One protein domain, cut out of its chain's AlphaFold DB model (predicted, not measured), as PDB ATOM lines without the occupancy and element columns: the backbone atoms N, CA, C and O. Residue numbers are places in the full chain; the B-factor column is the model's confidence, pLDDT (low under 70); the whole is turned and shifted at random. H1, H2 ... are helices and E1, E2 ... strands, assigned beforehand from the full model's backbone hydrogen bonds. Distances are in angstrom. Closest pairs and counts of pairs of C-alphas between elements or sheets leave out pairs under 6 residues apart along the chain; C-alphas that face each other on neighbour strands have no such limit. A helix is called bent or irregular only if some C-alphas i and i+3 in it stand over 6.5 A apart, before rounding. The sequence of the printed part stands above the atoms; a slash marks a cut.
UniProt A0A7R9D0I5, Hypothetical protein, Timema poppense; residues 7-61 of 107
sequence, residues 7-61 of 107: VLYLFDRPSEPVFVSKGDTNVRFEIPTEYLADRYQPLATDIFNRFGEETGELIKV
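Overview. This is residues 7 to 61 of the 107 residues of the protein "Hypothetical protein" of Timema poppense (UniProt A0A7R9D0I5). A pair of short parallel strands, E1 and E2, and the longer helix H2 stand round a long loop, residues 12 to 27, that passes through the middle of the domain. The short helix H1 lies at the other end of that loop, on the far side of the middle from H2. The printed part has 55 residues, with two named helices and two named strands in the order H1, E1, H2, E2; the class is mixed, helices and strands, with 26 residues, under half, in named elements. The two strands make one small sheet, order E1, E2, parallel. The whole is compact, with a radius of gyration of the C-alphas of 10.8 A, and spans 29 by 22 by 17 A.

Along the chain. H1 is residues 7 to 11, 7.7 A from first to last C-alpha, and begins with C-alpha 7 at (25.430, 59.200, 21.466). Residues 12 to 27 hold no named element, and their C-alphas lie 1 to 15 A from the mean of all C-alphas. E1 is residues 28 to 30, 6.5 A long. H2 is residues 38 to 52, 20.1 A long, from C-alpha 38 at (30.791, 37.966, 12.392) to C-alpha 52 at (16.900, 41.430, 26.443). H2 is irregular: C-alphas 42 and 45 are 7.9 A apart, and its line is a rough one. E2 is residues 58 to 60, 6.4 A long, and ends with C-alpha 60 at (16.390, 51.489, 18.298).

Arrangement. E1 and E2 are parallel neighbours, with 34 degrees between their N-to-C directions. The C-alphas of Phe 29 and Ile 59 face each other at 4.8 A. Across the pair, N 30 and O 59 are 2.9 A apart and N 59 and O 28 are 2.8 A apart, both within hydrogen-bond range. E1, H2 and E2 form a strand-helix-strand unit, two parallel neighbour strands with a helix between them in the chain, and its crossover is right-handed. E1 and H2 are near each other, with 5 pairs of C-alphas within 10 A. H1 is apart from H2 and from E2. In H2, 7 of 11 O i to N i+4 pairs are within hydrogen-bond range; in H1 it is 0 of 1, while 2 of 2 O i to N i+3 pairs are.

Size, cuts and confidence. The two C-alphas farthest apart are those of Asp 24 and Pro 42, at 29.1 A, and the C-alphas of Val 7 and Val 61, the first and last printed, are 11.4 A apart. The link from H1 to E1, with 16 residues, is long; that from E1 to H2, with 7, is short; that from H2 to E2, with 5, is tight. The printed part has no cut. The mean pLDDT of the printed part is 90.0, and no printed residue is under 70.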
ATOM      1  N   VAL A   7      24.021  59.326  21.878       92.81
ATOM      2  CA  VAL A   7      25.430  59.200  21.466       92.81
ATOM      3  C   VAL A   7      26.376  59.165  22.671       92.81
ATOM      4  O   VAL A   7      27.425  58.533  22.602       92.81
ATOM      5  N   LEU A   8      25.997  59.774  23.802       94.62
ATOM      6  CA  LEU A   8      26.828  59.794  25.012       94.62
ATOM      7  C   LEU A   8      27.042  58.389  25.593       94.62
ATOM      8  O   LEU A   8      28.107  58.115  26.138       94.62
ATOM      9  N   TYR A   9      26.090  57.470  25.405       95.25
ATOM     10  CA  TYR A   9      26.233  56.080  25.849       95.25
ATOM     11  C   TYR A   9      27.321  55.306  25.091       95.25
ATOM     12  O   TYR A   9      27.815  54.305  25.600       95.25
ATOM     13  N   LEU A  10      27.744  55.771  23.909       94.31
ATOM     14  CA  LEU A  10      28.835  55.147  23.150       94.31
ATOM     15  C   LEU A  10      30.221  55.416  23.762       94.31
ATOM     16  O   LEU A  10      31.188  54.752  23.393       94.31
ATOM     17  N   PHE A  11      30.318  56.362  24.702       95.31
ATOM     18  CA  PHE A  11      31.543  56.653  25.450       95.31
ATOM     19  C   PHE A  11      31.657  55.831  26.744       95.31
ATOM     20  O   PHE A  11      32.746  55.747  27.310       95.31
ATOM     21  N   ASP A  12      30.568  55.198  27.202       96.00
ATOM     22  CA  ASP A  12      30.592  54.296  28.356       96.00
ATOM     23  C   ASP A  12      31.181  52.932  27.969       96.00
ATOM     24  O   ASP A  12      30.701  52.260  27.048       96.00
ATOM     25  N   ARG A  13      32.222  52.507  28.696       94.88
ATOM     26  CA  ARG A  13      32.921  51.222  28.511       94.88
ATOM     27  C   ARG A  13      33.186  50.923  27.022       94.88
ATOM     28  O   ARG A  13      32.611  49.983  26.466       94.88
ATOM     29  N   PRO A  14      34.064  51.696  26.351       94.06
ATOM     30  CA  PRO A  14      34.244  51.646  24.892       94.06
ATOM     31  C   PRO A  14      34.777  50.297  24.377       94.06
ATOM     32  O   PRO A  14      34.601  49.935  23.212       94.06
ATOM     33  N   SER A  15      35.430  49.516  25.239       93.50
ATOM     34  CA  SER A  15      35.910  48.175  24.893       93.50
ATOM     35  C   SER A  15      34.805  47.113  24.898       93.50
ATOM     36  O   SER A  15      34.985  46.059  24.283       93.50
ATOM     37  N   GLU A  16      33.668  47.372  25.545       93.19
ATOM     38  CA  GLU A  16      32.533  46.453  25.574       93.19
ATOM     39  C   GLU A  16      31.680  46.583  24.302       93.19
ATOM     40  O   GLU A  16      31.557  47.675  23.744       93.19
ATOM     41  N   PRO A  17      31.083  45.487  23.800       92.31
ATOM     42  CA  PRO A  17      30.141  45.560  22.689       92.31
ATOM     43  C   PRO A  17      28.930  46.446  23.004       92.31
ATOM     44  O   PRO A  17      28.467  46.504  24.137       92.31
ATOM     45  N   VAL A  18      28.375  47.097  21.980       92.50
ATOM     46  CA  VAL A  18      27.261  48.049  22.137       92.50
ATOM     47  C   VAL A  18      25.908  47.388  22.455       92.50
ATOM     48  O   VAL A  18      24.989  48.069  22.892       92.50
ATOM     49  N   PHE A  19      25.791  46.061  22.302       90.56
ATOM     50  CA  PHE A  19      24.622  45.294  22.767       90.56
ATOM     51  C   PHE A  19      24.607  45.057  24.287       90.56
ATOM     52  O   PHE A  19      23.608  44.575  24.810       90.56
ATOM     53  N   VAL A  20      25.700  45.361  24.994       92.31
ATOM     54  CA  VAL A  20      25.736  45.371  26.463       92.31
ATOM     55  C   VAL A  20      25.163  46.704  26.948       92.31
ATOM     56  O   VAL A  20      25.464  47.743  26.354       92.31
ATOM     57  N   SER A  21      24.364  46.684  28.017       92.38
ATOM     58  CA  SER A  21      23.798  47.888  28.633       92.38
ATOM     59  C   SER A  21      24.851  48.935  28.976       92.38
ATOM     60  O   SER A  21      25.968  48.608  29.377       92.38
ATOM     61  N   LYS A  22      24.472  50.208  28.844       93.38
ATOM     62  CA  LYS A  22      25.320  51.391  29.021       93.38
ATOM     63  C   LYS A  22      24.756  52.354  30.061       93.38
ATOM     64  O   LYS A  22      23.541  52.521  30.176       93.38
ATOM     65  N   GLY A  23      25.665  53.035  30.755       91.56
ATOM     66  CA  GLY A  23      25.362  53.990  31.818       91.56
ATOM     67  C   GLY A  23      24.706  53.358  33.048       91.56
ATOM     68  O   GLY A  23      24.429  52.162  33.091       91.56
ATOM     69  N   ASP A  24      24.415  54.196  34.039       90.31
ATOM     70  CA  ASP A  24      23.885  53.754  35.337       90.31
ATOM     71  C   ASP A  24      22.431  53.252  35.264       90.31
ATOM     72  O   ASP A  24      21.947  52.572  36.166       90.31
ATOM     73  N   THR A  25      21.715  53.589  34.188       89.00
ATOM     74  CA  THR A  25      20.303  53.238  33.973       89.00
ATOM     75  C   THR A  25      20.109  52.038  33.044       89.00
ATOM     76  O   THR A  25      18.983  51.768  32.622       89.00
ATOM     77  N   ASN A  26      21.186  51.310  32.731       90.69
ATOM     78  CA  ASN A  26      21.176  50.120  31.880       90.69
ATOM     79  C   ASN A  26      20.521  50.345  30.504       90.69
ATOM     80  O   ASN A  26      19.698  49.550  30.050       90.69
ATOM     81  N   VAL A  27      20.867  51.444  29.829       92.50
ATOM     82  CA  VAL A  27      20.340  51.750  28.491       92.50
ATOM     83  C   VAL A  27      20.882  50.768  27.463       92.50
ATOM     84  O   VAL A  27      22.075  50.475  27.447       92.50
ATOM     85  N   ARG A  28      20.025  50.292  26.559       91.88
ATOM     86  CA  ARG A  28      20.380  49.289  25.548       91.88
ATOM     87  C   ARG A  28      20.151  49.784  24.139       91.88
ATOM     88  O   ARG A  28      19.207  50.523  23.869       91.88
ATOM     89  N   PHE A  29      20.970  49.284  23.223       92.62
ATOM     90  CA  PHE A  29      20.771  49.467  21.794       92.62
ATOM     91  C   PHE A  29      20.128  48.216  21.189       92.62
ATOM     92  O   PHE A  29      20.668  47.118  21.295       92.62
ATOM     93  N   GLU A  30      18.984  48.386  20.526       91.56
ATOM     94  CA  GLU A  30      18.386  47.350  19.677       91.56
ATOM     95  C   GLU A  30      19.106  47.393  18.326       91.56
ATOM     96  O   GLU A  30      18.832  48.261  17.490       91.56
ATOM     97  N   ILE A  31      20.088  46.507  18.163       91.25
ATOM     98  CA  ILE A  31      20.998  46.488  17.017       91.25
ATOM     99  C   ILE A  31      20.527  45.418  16.024       91.25
ATOM    100  O   ILE A  31      20.315  44.276  16.434       91.25
ATOM    101  N   PRO A  32      20.405  45.741  14.726       91.56
ATOM    102  CA  PRO A  32      20.175  44.738  13.691       91.56
ATOM    103  C   PRO A  32      21.259  43.648  13.703       91.56
ATOM    104  O   PRO A  32      22.445  43.953  13.847       91.56
ATOM    105  N   THR A  33      20.876  42.382  13.536       91.31
ATOM    106  CA  THR A  33      21.796  41.231  13.585       91.31
ATOM    107  C   THR A  33      22.985  41.382  12.632       91.31
ATOM    108  O   THR A  33      24.103  41.011  12.982       91.31
ATOM    109  N   GLU A  34      22.771  41.987  11.464       90.25
ATOM    110  CA  GLU A  34      23.794  42.260  10.449       90.25
ATOM    111  C   GLU A  34      24.897  43.233  10.903       90.25
ATOM    112  O   GLU A  34      25.947  43.306  10.269       90.25
ATOM    113  N   TYR A  35      24.693  43.977  11.995       91.44
ATOM    114  CA  TYR A  35      25.699  44.876  12.577       91.44
ATOM    115  C   TYR A  35      26.488  44.225  13.718       91.44
ATOM    116  O   TYR A  35      27.438  44.817  14.238       91.44
ATOM    117  N   LEU A  36      26.125  43.003  14.120       91.69
ATOM    118  CA  LEU A  36      26.978  42.207  14.990       91.69
ATOM    119  C   LEU A  36      28.222  41.789  14.207       91.69
ATOM    120  O   LEU A  36      28.129  41.347  13.063       91.69
ATOM    121  N   ALA A  37      29.388  41.884  14.851       89.50
ATOM    122  CA  ALA A  37      30.611  41.322  14.290       89.50
ATOM    123  C   ALA A  37      30.411  39.828  13.997       89.50
ATOM    124  O   ALA A  37      29.762  39.144  14.789       89.50
ATOM    125  N   ASP A  38      31.025  39.318  12.930       89.81
ATOM    126  CA  ASP A  38      30.791  37.966  12.392       89.81
ATOM    127  C   ASP A  38      30.807  36.864  13.457       89.81
ATOM    128  O   ASP A  38      29.947  35.991  13.488       89.81
ATOM    129  N   ARG A  39      31.731  36.952  14.421       90.31
ATOM    130  CA  ARG A  39      31.851  35.993  15.533       90.31
ATOM    131  C   ARG A  39      30.644  35.935  16.483       90.31
ATOM    132  O   ARG A  39      30.526  34.984  17.244       90.31
ATOM    133  N   TYR A  40      29.803  36.967  16.500       91.44
ATOM    134  CA  TYR A  40      28.616  37.074  17.351       91.44
ATOM    135  C   TYR A  40      27.315  36.800  16.591       91.44
ATOM    136  O   TYR A  40      26.312  36.523  17.239       91.44
ATOM    137  N   GLN A  41      27.314  36.838  15.253       91.19
ATOM    138  CA  GLN A  41      26.106  36.583  14.459       91.19
ATOM    139  C   GLN A  41      25.486  35.198  14.722       91.19
ATOM    140  O   GLN A  41      24.273  35.142  14.925       91.19
ATOM    141  N   PRO A  42      26.258  34.093  14.833       93.62
ATOM    142  CA  PRO A  42      25.693  32.784  15.174       93.62
ATOM    143  C   PRO A  42      25.052  32.729  16.567       93.62
ATOM    144  O   PRO A  42      24.225  31.864  16.828       93.62
ATOM    145  N   LEU A  43      25.440  33.644  17.460       92.62
ATOM    146  CA  LEU A  43      24.986  33.721  18.850       92.62
ATOM    147  C   LEU A  43      23.945  34.828  19.060       92.62
ATOM    148  O   LEU A  43      23.637  35.165  20.202       92.62
ATOM    149  N   ALA A  44      23.424  35.429  17.987       90.19
ATOM    150  CA  ALA A  44      22.563  36.604  18.072       90.19
ATOM    151  C   ALA A  44      21.345  36.369  18.977       90.19
ATOM    152  O   ALA A  44      21.086  37.173  19.866       90.19
ATOM    153  N   THR A  45      20.655  35.238  18.808       90.94
ATOM    154  CA  THR A  45      19.495  34.862  19.632       90.94
ATOM    155  C   THR A  45      19.850  34.795  21.117       90.94
ATOM    156  O   THR A  45      19.151  35.378  21.940       90.94
ATOM    157  N   ASP A  46      20.964  34.151  21.468       91.12
ATOM    158  CA  ASP A  46      21.389  34.002  22.862       91.12
ATOM    159  C   ASP A  46      21.820  35.339  23.474       91.12
ATOM    160  O   ASP A  46      21.488  35.638  24.622       91.12
ATOM    161  N   ILE A  47      22.527  36.171  22.701       89.44
ATOM    162  CA  ILE A  47      22.914  37.530  23.100       89.44
ATOM    163  C   ILE A  47      21.656  38.360  23.371       89.44
ATOM    164  O   ILE A  47      21.545  38.974  24.433       89.44
ATOM    165  N   PHE A  48      20.695  38.358  22.449       87.31
ATOM    166  CA  PHE A  48      19.470  39.139  22.594       87.31
ATOM    167  C   PHE A  48      18.572  38.630  23.715       87.31
ATOM    168  O   PHE A  48      17.976  39.453  24.396       87.31
ATOM    169  N   ASN A  49      18.519  37.324  23.977       88.44
ATOM    170  CA  ASN A  49      17.800  36.795  25.137       88.44
ATOM    171  C   ASN A  49      18.470  37.239  26.443       88.44
ATOM    172  O   ASN A  49      17.813  37.773  27.332       88.44
ATOM    173  N   ARG A  50      19.798  37.099  26.538       86.44
ATOM    174  CA  ARG A  50      20.555  37.420  27.756       86.44
ATOM    175  C   ARG A  50      20.512  38.900  28.121       86.44
ATOM    176  O   ARG A  50      20.371  39.234  29.291       86.44
ATOM    177  N   PHE A  51      20.677  39.781  27.139       81.31
ATOM    178  CA  PHE A  51      20.664  41.229  27.359       81.31
ATOM    179  C   PHE A  51      19.278  41.841  27.118       81.31
ATOM    180  O   PHE A  51      19.103  43.043  27.291       81.31
ATOM    181  N   GLY A  52      18.280  41.032  26.742       71.56
ATOM    182  CA  GLY A  52      16.900  41.430  26.443       71.56
ATOM    183  C   GLY A  52      16.001  41.595  27.668       71.56
ATOM    184  O   GLY A  52      15.013  42.327  27.594       71.56
ATOM    185  N   GLU A  53      16.377  41.033  28.815       71.94
ATOM    186  CA  GLU A  53      15.574  41.086  30.050       71.94
ATOM    187  C   GLU A  53      15.808  42.338  30.910       71.94
ATOM    188  O   GLU A  53      15.041  42.616  31.832       71.94
ATOM    189  N   GLU A  54      16.840  43.132  30.621       73.00
ATOM    190  CA  GLU A  54      17.114  44.358  31.375       73.00
ATOM    191  C   GLU A  54      16.003  45.405  31.167       73.00
ATOM    192  O   GLU A  54      15.431  45.539  30.088       73.00
ATOM    193  N   THR A  55      15.677  46.178  32.200       73.25
ATOM    194  CA  THR A  55      14.506  47.077  32.202       73.25
ATOM    195  C   THR A  55      14.817  48.519  31.794       73.25
ATOM    196  O   THR A  55      13.930  49.373  31.828       73.25
ATOM    197  N   GLY A  56      16.062  48.809  31.409       84.94
ATOM    198  CA  GLY A  56      16.485  50.143  30.991       84.94
ATOM    199  C   GLY A  56      15.915  50.580  29.637       84.94
ATOM    200  O   GLY A  56      15.302  49.803  28.898       84.94
ATOM    201  N   GLU A  57      16.129  51.856  29.305       90.50
ATOM    202  CA  GLU A  57      15.668  52.462  28.050       90.50
ATOM    203  C   GLU A  57      16.195  51.692  26.825       90.50
ATOM    204  O   GLU A  57      17.375  51.351  26.752       90.50
ATOM    205  N   LEU A  58      15.324  51.451  25.838       91.25
ATOM    206  CA  LEU A  58      15.683  50.801  24.578       91.25
ATOM    207  C   LEU A  58      15.820  51.822  23.439       91.25
ATOM    208  O   LEU A  58      14.850  52.459  23.010       91.25
ATOM    209  N   ILE A  59      17.027  51.930  22.892       92.75
ATOM    210  CA  ILE A  59      17.365  52.793  21.763       92.75
ATOM    211  C   ILE A  59      17.411  51.954  20.487       92.75
ATOM    212  O   ILE A  59      18.336  51.177  20.263       92.75
ATOM    213  N   LYS A  60      16.423  52.146  19.611       92.19
ATOM    214  CA  LYS A  60      16.390  51.489  18.298       92.19
ATOM    215  C   LYS A  60      17.459  52.052  17.366       92.19
ATOM    216  O   LYS A  60      17.486  53.266  17.147       92.19
ATOM    217  N   VAL A  61      18.288  51.178  16.795       91.44
ATOM    218  CA  VAL A  61      19.265  51.538  15.761       91.44
ATOM    219  C   VAL A  61      18.625  51.379  14.384       91.44
ATOM    220  O   VAL A  61      18.145  50.307  14.020       91.44
TER     221      VAL A  61